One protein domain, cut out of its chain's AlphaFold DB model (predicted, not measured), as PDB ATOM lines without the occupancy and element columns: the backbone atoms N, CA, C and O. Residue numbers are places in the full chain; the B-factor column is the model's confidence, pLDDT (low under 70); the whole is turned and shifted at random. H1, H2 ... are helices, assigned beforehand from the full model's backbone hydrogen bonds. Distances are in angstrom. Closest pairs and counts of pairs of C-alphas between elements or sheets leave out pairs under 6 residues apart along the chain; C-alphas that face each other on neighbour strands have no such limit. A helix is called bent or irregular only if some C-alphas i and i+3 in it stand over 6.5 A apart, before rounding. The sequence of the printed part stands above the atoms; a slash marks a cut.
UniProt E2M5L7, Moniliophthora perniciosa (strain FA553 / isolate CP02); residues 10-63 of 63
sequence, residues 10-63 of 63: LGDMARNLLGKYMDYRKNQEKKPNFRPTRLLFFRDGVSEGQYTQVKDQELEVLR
ATOM      1  N   LEU A  10     139.394 163.509 112.778       79.75
ATOM      2  CA  LEU A  10     138.717 162.211 112.680       79.75
ATOM      3  C   LEU A  10     137.461 162.138 113.561       79.75
ATOM      4  O   LEU A  10     136.449 161.571 113.147       79.75
ATOM      5  N   GLY A  11     137.508 162.741 114.749       78.94
ATOM      6  CA  GLY A  11     136.411 162.716 115.719       78.94
ATOM      7  C   GLY A  11     135.185 163.475 115.233       78.94
ATOM      8  O   GLY A  11     134.070 162.953 115.284       78.94
ATOM      9  N   ASP A  12     135.388 164.671 114.681       83.56
ATOM     10  CA  ASP A  12     134.301 165.479 114.129       83.56
ATOM     11  C   ASP A  12     133.705 164.832 112.877       83.56
ATOM     12  O   ASP A  12     132.480 164.790 112.710       83.56
ATOM     13  N   MET A  13     134.544 164.231 112.027       83.06
ATOM     14  CA  MET A  13     134.072 163.447 110.884       83.06
ATOM     15  C   MET A  13     133.237 162.239 111.325       83.06
ATOM     16  O   MET A  13     132.138 162.027 110.803       83.06
ATOM     17  N   ALA A  14     133.712 161.474 112.310       84.00
ATOM     18  CA  ALA A  14     133.006 160.312 112.837       84.00
ATOM     19  C   ALA A  14     131.677 160.707 113.494       84.00
ATOM     20  O   ALA A  14     130.648 160.088 113.217       84.00
ATOM     21  N   ARG A  15     131.659 161.778 114.298       85.50
ATOM     22  CA  ARG A  15     130.442 162.314 114.923       85.50
ATOM     23  C   ARG A  15     129.403 162.712 113.878       85.50
ATOM     24  O   ARG A  15     128.237 162.340 114.012       85.50
ATOM     25  N   ASN A  16     129.817 163.406 112.821       87.06
ATOM     26  CA  ASN A  16     128.926 163.795 111.727       87.06
ATOM     27  C   ASN A  16     128.359 162.580 110.980       87.06
ATOM     28  O   ASN A  16     127.170 162.551 110.650       87.06
ATOM     29  N   LEU A  17     129.182 161.560 110.728       86.12
ATOM     30  CA  LEU A  17     128.752 160.334 110.056       86.12
ATOM     31  C   LEU A  17     127.762 159.531 110.916       86.12
ATOM     32  O   LEU A  17     126.715 159.099 110.429       86.12
ATOM     33  N   LEU A  18     128.066 159.376 112.207       86.06
ATOM     34  CA  LEU A  18     127.209 158.700 113.181       86.06
ATOM     35  C   LEU A  18     125.880 159.438 113.362       86.06
ATOM     36  O   LEU A  18     124.839 158.788 113.430       86.06
ATOM     37  N   GLY A  19     125.901 160.774 113.382       86.12
ATOM     38  CA  GLY A  19     124.699 161.608 113.394       86.12
ATOM     39  C   GLY A  19     123.791 161.304 112.205       86.12
ATOM     40  O   GLY A  19     122.644 160.906 112.396       86.12
ATOM     41  N   LYS A  20     124.336 161.349 110.980       85.88
ATOM     42  CA  LYS A  20     123.589 161.014 109.754       85.88
ATOM     43  C   LYS A  20     123.023 159.593 109.777       85.88
ATOM     44  O   LYS A  20     121.887 159.380 109.360       85.88
ATOM     45  N   TYR A  21     123.792 158.623 110.270       85.44
ATOM     46  CA  TYR A  21     123.337 157.238 110.404       85.44
ATOM     47  C   TYR A  21     122.162 157.116 111.386       85.44
ATOM     48  O   TYR A  21     121.143 156.505 111.064       85.44
ATOM     49  N   MET A  22     122.280 157.725 112.567       84.75
ATOM     50  CA  MET A  22     121.226 157.725 113.582       84.75
ATOM     51  C   MET A  22     119.961 158.431 113.085       84.75
ATOM     52  O   MET A  22     118.868 157.891 113.254       84.75
ATOM     53  N   ASP A  23     120.104 159.580 112.423       85.44
ATOM     54  CA  ASP A  23     118.988 160.335 111.849       85.44
ATOM     55  C   ASP A  23     118.272 159.543 110.758       85.44
ATOM     56  O   ASP A  23     117.042 159.472 110.749       85.44
ATOM     57  N   TYR A  24     119.022 158.880 109.873       84.38
ATOM     58  CA  TYR A  24     118.446 158.009 108.855       84.38
ATOM     59  C   TYR A  24     117.663 156.854 109.494       84.38
ATOM     60  O   TYR A  24     116.506 156.620 109.150       84.38
ATOM     61  N   ARG A  25     118.231 156.159 110.486       81.06
ATOM     62  CA  ARG A  25     117.538 155.033 111.144       81.06
ATOM     63  C   ARG A  25     116.326 155.459 111.960       81.06
ATOM     64  O   ARG A  25     115.340 154.723 112.019       81.06
ATOM     65  N   LYS A  26     116.384 156.636 112.578       80.38
ATOM     66  CA  LYS A  26     115.277 157.195 113.355       80.38
ATOM     67  C   LYS A  26     114.135 157.647 112.446       80.38
ATOM     68  O   LYS A  26     112.988 157.286 112.696       80.38
ATOM     69  N   ASN A  27     114.446 158.404 111.394       81.69
ATOM     70  CA  ASN A  27     113.439 159.068 110.565       81.69
ATOM     71  C   ASN A  27     112.930 158.182 109.419       81.69
ATOM     72  O   ASN A  27     111.745 158.238 109.102       81.69
ATOM     73  N   GLN A  28     113.797 157.355 108.823       80.81
ATOM     74  CA  GLN A  28     113.450 156.497 107.684       80.81
ATOM     75  C   GLN A  28     113.082 155.077 108.129       80.81
ATOM     76  O   GLN A  28     112.012 154.586 107.784       80.81
ATOM     77  N   GLU A  29     113.923 154.416 108.937       75.88
ATOM     78  CA  GLU A  29     113.652 153.029 109.364       75.88
ATOM     79  C   GLU A  29     112.685 152.920 110.561       75.88
ATOM     80  O   GLU A  29     112.236 151.816 110.868       75.88
ATOM     81  N   LYS A  30     112.385 154.028 111.265       75.38
ATOM     82  CA  LYS A  30     111.573 154.076 112.505       75.38
ATOM     83  C   LYS A  30     111.980 153.027 113.551       75.38
ATOM     84  O   LYS A  30     111.153 152.548 114.328       75.38
ATOM     85  N   LYS A  31     113.261 152.644 113.580       70.38
ATOM     86  CA  LYS A  31     113.751 151.626 114.514       70.38
ATOM     87  C   LYS A  31     114.032 152.253 115.883       70.38
ATOM     88  O   LYS A  31     114.726 153.267 115.949       70.38
ATOM     89  N   PRO A  32     113.577 151.629 116.987       64.06
ATOM     90  CA  PRO A  32     113.809 152.147 118.336       64.06
ATOM     91  C   PRO A  32     115.295 152.122 118.729       64.06
ATOM     92  O   PRO A  32     115.738 152.952 119.515       64.06
ATOM     93  N   ASN A  33     116.085 151.218 118.139       66.94
ATOM     94  CA  ASN A  33     117.518 151.098 118.394       66.94
ATOM     95  C   ASN A  33     118.332 151.731 117.247       66.94
ATOM     96  O   ASN A  33     118.901 151.042 116.399       66.94
ATOM     97  N   PHE A  34     118.318 153.064 117.182       69.62
ATOM     98  CA  PHE A  34     118.994 153.846 116.134       69.62
ATOM     99  C   PHE A  34     120.508 153.979 116.361       69.62
ATOM    100  O   PHE A  34     121.247 154.274 115.422       69.62
ATOM    101  N   ARG A  35     120.985 153.726 117.588       76.88
ATOM    102  CA  ARG A  35     122.408 153.804 117.938       76.88
ATOM    103  C   ARG A  35     123.172 152.602 117.360       76.88
ATOM    104  O   ARG A  35     122.714 151.467 117.508       76.88
ATOM    105  N   PRO A  36     124.329 152.816 116.714       77.81
ATOM    106  CA  PRO A  36     125.169 151.718 116.258       77.81
ATOM    107  C   PRO A  36     125.775 150.975 117.454       77.81
ATOM    108  O   PRO A  36     126.300 151.586 118.380       77.81
ATOM    109  N   THR A  37     125.702 149.645 117.429       80.19
ATOM    110  CA  THR A  37     126.302 148.756 118.441       80.19
ATOM    111  C   THR A  37     127.730 148.343 118.101       80.19
ATOM    112  O   THR A  37     128.443 147.852 118.971       80.19
ATOM    113  N   ARG A  38     128.145 148.498 116.839       80.81
ATOM    114  CA  ARG A  38     129.485 148.164 116.345       80.81
ATOM    115  C   ARG A  38     129.904 149.182 115.290       80.81
ATOM    116  O   ARG A  38     129.109 149.497 114.406       80.81
ATOM    117  N   LEU A  39     131.142 149.653 115.378       81.44
ATOM    118  CA  LEU A  39     131.787 150.500 114.379       81.44
ATOM    119  C   LEU A  39     132.977 149.723 113.813       81.44
ATOM    120  O   LEU A  39     133.839 149.287 114.572       81.44
ATOM    121  N   LEU A  40     132.998 149.510 112.497       82.75
ATOM    122  CA  LEU A  40     134.152 148.945 111.802       82.75
ATOM    123  C   LEU A  40     134.872 150.094 111.110       82.75
ATOM    124  O   LEU A  40     134.300 150.742 110.235       82.75
ATOM    125  N   PHE A  41     136.108 150.347 111.523       81.44
ATOM    126  CA  PHE A  41     136.935 151.411 110.979       81.44
ATOM    127  C   PHE A  41     138.086 150.801 110.181       81.44
ATOM    128  O   PHE A  41     138.883 150.033 110.718       81.44
ATOM    129  N   PHE A  42     138.139 151.115 108.887       81.50
ATOM    130  CA  PHE A  42     139.196 150.670 107.985       81.50
ATOM    131  C   PHE A  42     140.151 151.840 107.749       81.50
ATOM    132  O   PHE A  42     139.766 152.835 107.135       81.50
ATOM    133  N   ARG A  43     141.386 151.724 108.248       77.69
ATOM    134  CA  ARG A  43     142.433 152.738 108.086       77.69
ATOM    135  C   ARG A  43     143.473 152.249 107.078       77.69
ATOM    136  O   ARG A  43     144.145 151.256 107.334       77.69
ATOM    137  N   ASP A  44     143.590 152.951 105.951       79.25
ATOM    138  CA  ASP A  44     144.526 152.622 104.865       79.25
ATOM    139  C   ASP A  44     145.768 153.532 104.850       79.25
ATOM    140  O   ASP A  44     145.658 154.737 105.061       79.25
ATOM    141  N   GLY A  45     146.951 152.985 104.572       72.25
ATOM    142  CA  GLY A  45     148.180 153.779 104.432       72.25
ATOM    143  C   GLY A  45     148.818 154.239 105.748       72.25
ATOM    144  O   GLY A  45     149.182 155.406 105.873       72.25
ATOM    145  N   VAL A  46     148.962 153.332 106.719       73.00
ATOM    146  CA  VAL A  46     149.768 153.548 107.935       73.00
ATOM    147  C   VAL A  46     151.039 152.711 107.833       73.00
ATOM    148  O   VAL A  46     150.962 151.503 107.600       73.00
ATOM    149  N   SER A  47     152.210 153.329 108.000       75.75
ATOM    150  CA  SER A  47     153.472 152.579 108.063       75.75
ATOM    151  C   SER A  47     153.535 151.745 109.351       75.75
ATOM    152  O   SER A  47     153.136 152.232 110.407       75.75
ATOM    153  N   GLU A  48     154.086 150.521 109.315       74.06
ATOM    154  CA  GLU A  48     154.128 149.616 110.488       74.06
ATOM    155  C   GLU A  48     154.711 150.278 111.748       74.06
ATOM    156  O   GLU A  48     154.184 150.102 112.844       74.06
ATOM    157  N   GLY A  49     155.746 151.113 111.597       75.38
ATOM    158  CA  GLY A  49     156.367 151.831 112.716       75.38
ATOM    159  C   GLY A  49     155.488 152.906 113.370       75.38
ATOM    160  O   GLY A  49     155.780 153.319 114.487       75.38
ATOM    161  N   GLN A  50     154.418 153.353 112.705       71.12
ATOM    162  CA  GLN A  50     153.464 154.347 113.221       71.12
ATOM    163  C   GLN A  50     152.116 153.728 113.614       71.12
ATOM    164  O   GLN A  50     151.260 154.422 114.160       71.12
ATOM    165  N   TYR A  51     151.931 152.420 113.401       77.12
ATOM    166  CA  TYR A  51     150.659 151.734 113.633       77.12
ATOM    167  C   TYR A  51     150.147 151.894 115.064       77.12
ATOM    168  O   TYR A  51     148.991 152.253 115.261       77.12
ATOM    169  N   THR A  52     150.998 151.670 116.068       78.19
ATOM    170  CA  THR A  52     150.589 151.754 117.478       78.19
ATOM    171  C   THR A  52     150.165 153.174 117.851       78.19
ATOM    172  O   THR A  52     149.107 153.359 118.442       78.19
ATOM    173  N   GLN A  53     150.938 154.180 117.435       79.06
ATOM    174  CA  GLN A  53     150.656 155.581 117.750       79.06
ATOM    175  C   GLN A  53     149.377 156.074 117.060       79.06
ATOM    176  O   GLN A  53     148.539 156.702 117.702       79.06
ATOM    177  N   VAL A  54     149.203 155.750 115.775       77.88
ATOM    178  CA  VAL A  54     147.989 156.095 115.021       77.88
ATOM    179  C   VAL A  54     146.780 155.376 115.612       77.88
ATOM    180  O   VAL A  54     145.750 156.003 115.833       77.88
ATOM    181  N   LYS A  55     146.910 154.088 115.945       79.69
ATOM    182  CA  LYS A  55     145.831 153.309 116.555       79.69
ATOM    183  C   LYS A  55     145.386 153.898 117.889       79.69
ATOM    184  O   LYS A  55     144.189 154.083 118.064       79.69
ATOM    185  N   ASP A  56     146.300 154.169 118.819       82.06
ATOM    186  CA  ASP A  56     145.920 154.675 120.145       82.06
ATOM    187  C   ASP A  56     145.252 156.050 120.042       82.06
ATOM    188  O   ASP A  56     144.199 156.277 120.635       82.06
ATOM    189  N   GLN A  57     145.794 156.933 119.202       80.75
ATOM    190  CA  GLN A  57     145.283 158.291 119.048       80.75
ATOM    191  C   GLN A  57     143.935 158.335 118.310       80.75
ATOM    192  O   GLN A  57     143.016 159.030 118.739       80.75
ATOM    193  N   GLU A  58     143.767 157.561 117.231       77.75
ATOM    194  CA  GLU A  58     142.488 157.467 116.516       77.75
ATOM    195  C   GLU A  58     141.404 156.783 117.369       77.75
ATOM    196  O   GLU A  58     140.231 157.150 117.294       77.75
ATOM    197  N   LEU A  59     141.783 155.820 118.216       79.75
ATOM    198  CA  LEU A  59     140.854 155.097 119.087       79.75
ATOM    199  C   LEU A  59     140.414 155.935 120.295       79.75
ATOM    200  O   LEU A  59     139.256 155.830 120.694       79.75
ATOM    201  N   GLU A  60     141.277 156.804 120.833       81.12
ATOM    202  CA  GLU A  60     140.877 157.819 121.819       81.12
ATOM    203  C   GLU A  60     139.876 158.822 121.239       81.12
ATOM    204  O   GLU A  60     138.898 159.163 121.898       81.12
ATOM    205  N   VAL A  61     140.083 159.258 119.996       79.50
ATOM    206  CA  VAL A  61     139.207 160.226 119.316       79.50
ATOM    207  C   VAL A  61     137.835 159.629 118.956       79.50
ATOM    208  O   VAL A  61     136.845 160.357 118.867       79.50
ATOM    209  N   LEU A  62     137.759 158.310 118.750       73.69
ATOM    210  CA  LEU A  62     136.523 157.581 118.431       73.69
ATOM    211  C   LEU A  62     135.737 157.090 119.661       73.69
ATOM    212  O   LEU A  62     134.620 156.587 119.491       73.69
ATOM    213  N   ARG A  63     136.310 157.186 120.865       71.69
ATOM    214  CA  ARG A  63     135.692 156.747 122.124       71.69
ATOM    215  C   ARG A  63     134.665 157.752 122.649       71.69
ATOM    216  O   ARG A  63     133.641 157.272 123.191       71.69
TER     217      ARG A  63
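This is residues 10 to 63 of the 63 residues of a protein of Moniliophthora perniciosa (strain FA553 / isolate CP02) (UniProt E2M5L7). Two helices meet near their ends as a wide, open V drawn out along one axis, with the beginning of H1 at the end of H2. A long link, residues 28 to 47, folds back from the far end of H1 to the far end of H2 and spans the open side of the V. The printed part has 54 residues with two named helices, H1 then H2, and no named strand; its class is all helix. The whole is loose, with a radius of gyration of the C-alphas of 14.2 A, and is a rod spanning 45 by 17 by 17 A.

The longest helix, H1, takes residues 10 to 27 and measures 25.6 A from C-alpha 10 at (138.717, 162.211, 112.680) to C-alpha 27 at (113.439, 159.068, 110.565). H2 takes residues 48 to 62, is 20.9 A long and ends with C-alpha 62 at (136.523, 157.581, 118.431). H2 is irregular: C-alphas 49 and 52 are 7.5 A apart.

H1 touches H2 with residues 10 to 14 alone, and H2 touches H1 with residues 58 to 62 alone. Their closest C-alphas, those of Gly 11 and Val 61, are 5.2 A apart. Their centres are 21.9 A apart. Their lines stand at a steep tilt of 48 degrees, and they run the same way. In H1 every O i to N i+4 pair is within hydrogen-bond range; in H2, 9 of 11 are.

The two C-alphas farthest apart, those of Lys 30 and Gly 49, are 44.9 A apart, while those of Leu 10 and Arg 63, the first and last printed, are 11.3 A apart. The link from H1 to H2 is long, with 20 residues. The printed part has no cut and ends at the chain's last residue. The mean pLDDT of the printed part is 79.1, and residues 32 to 34 are under 70.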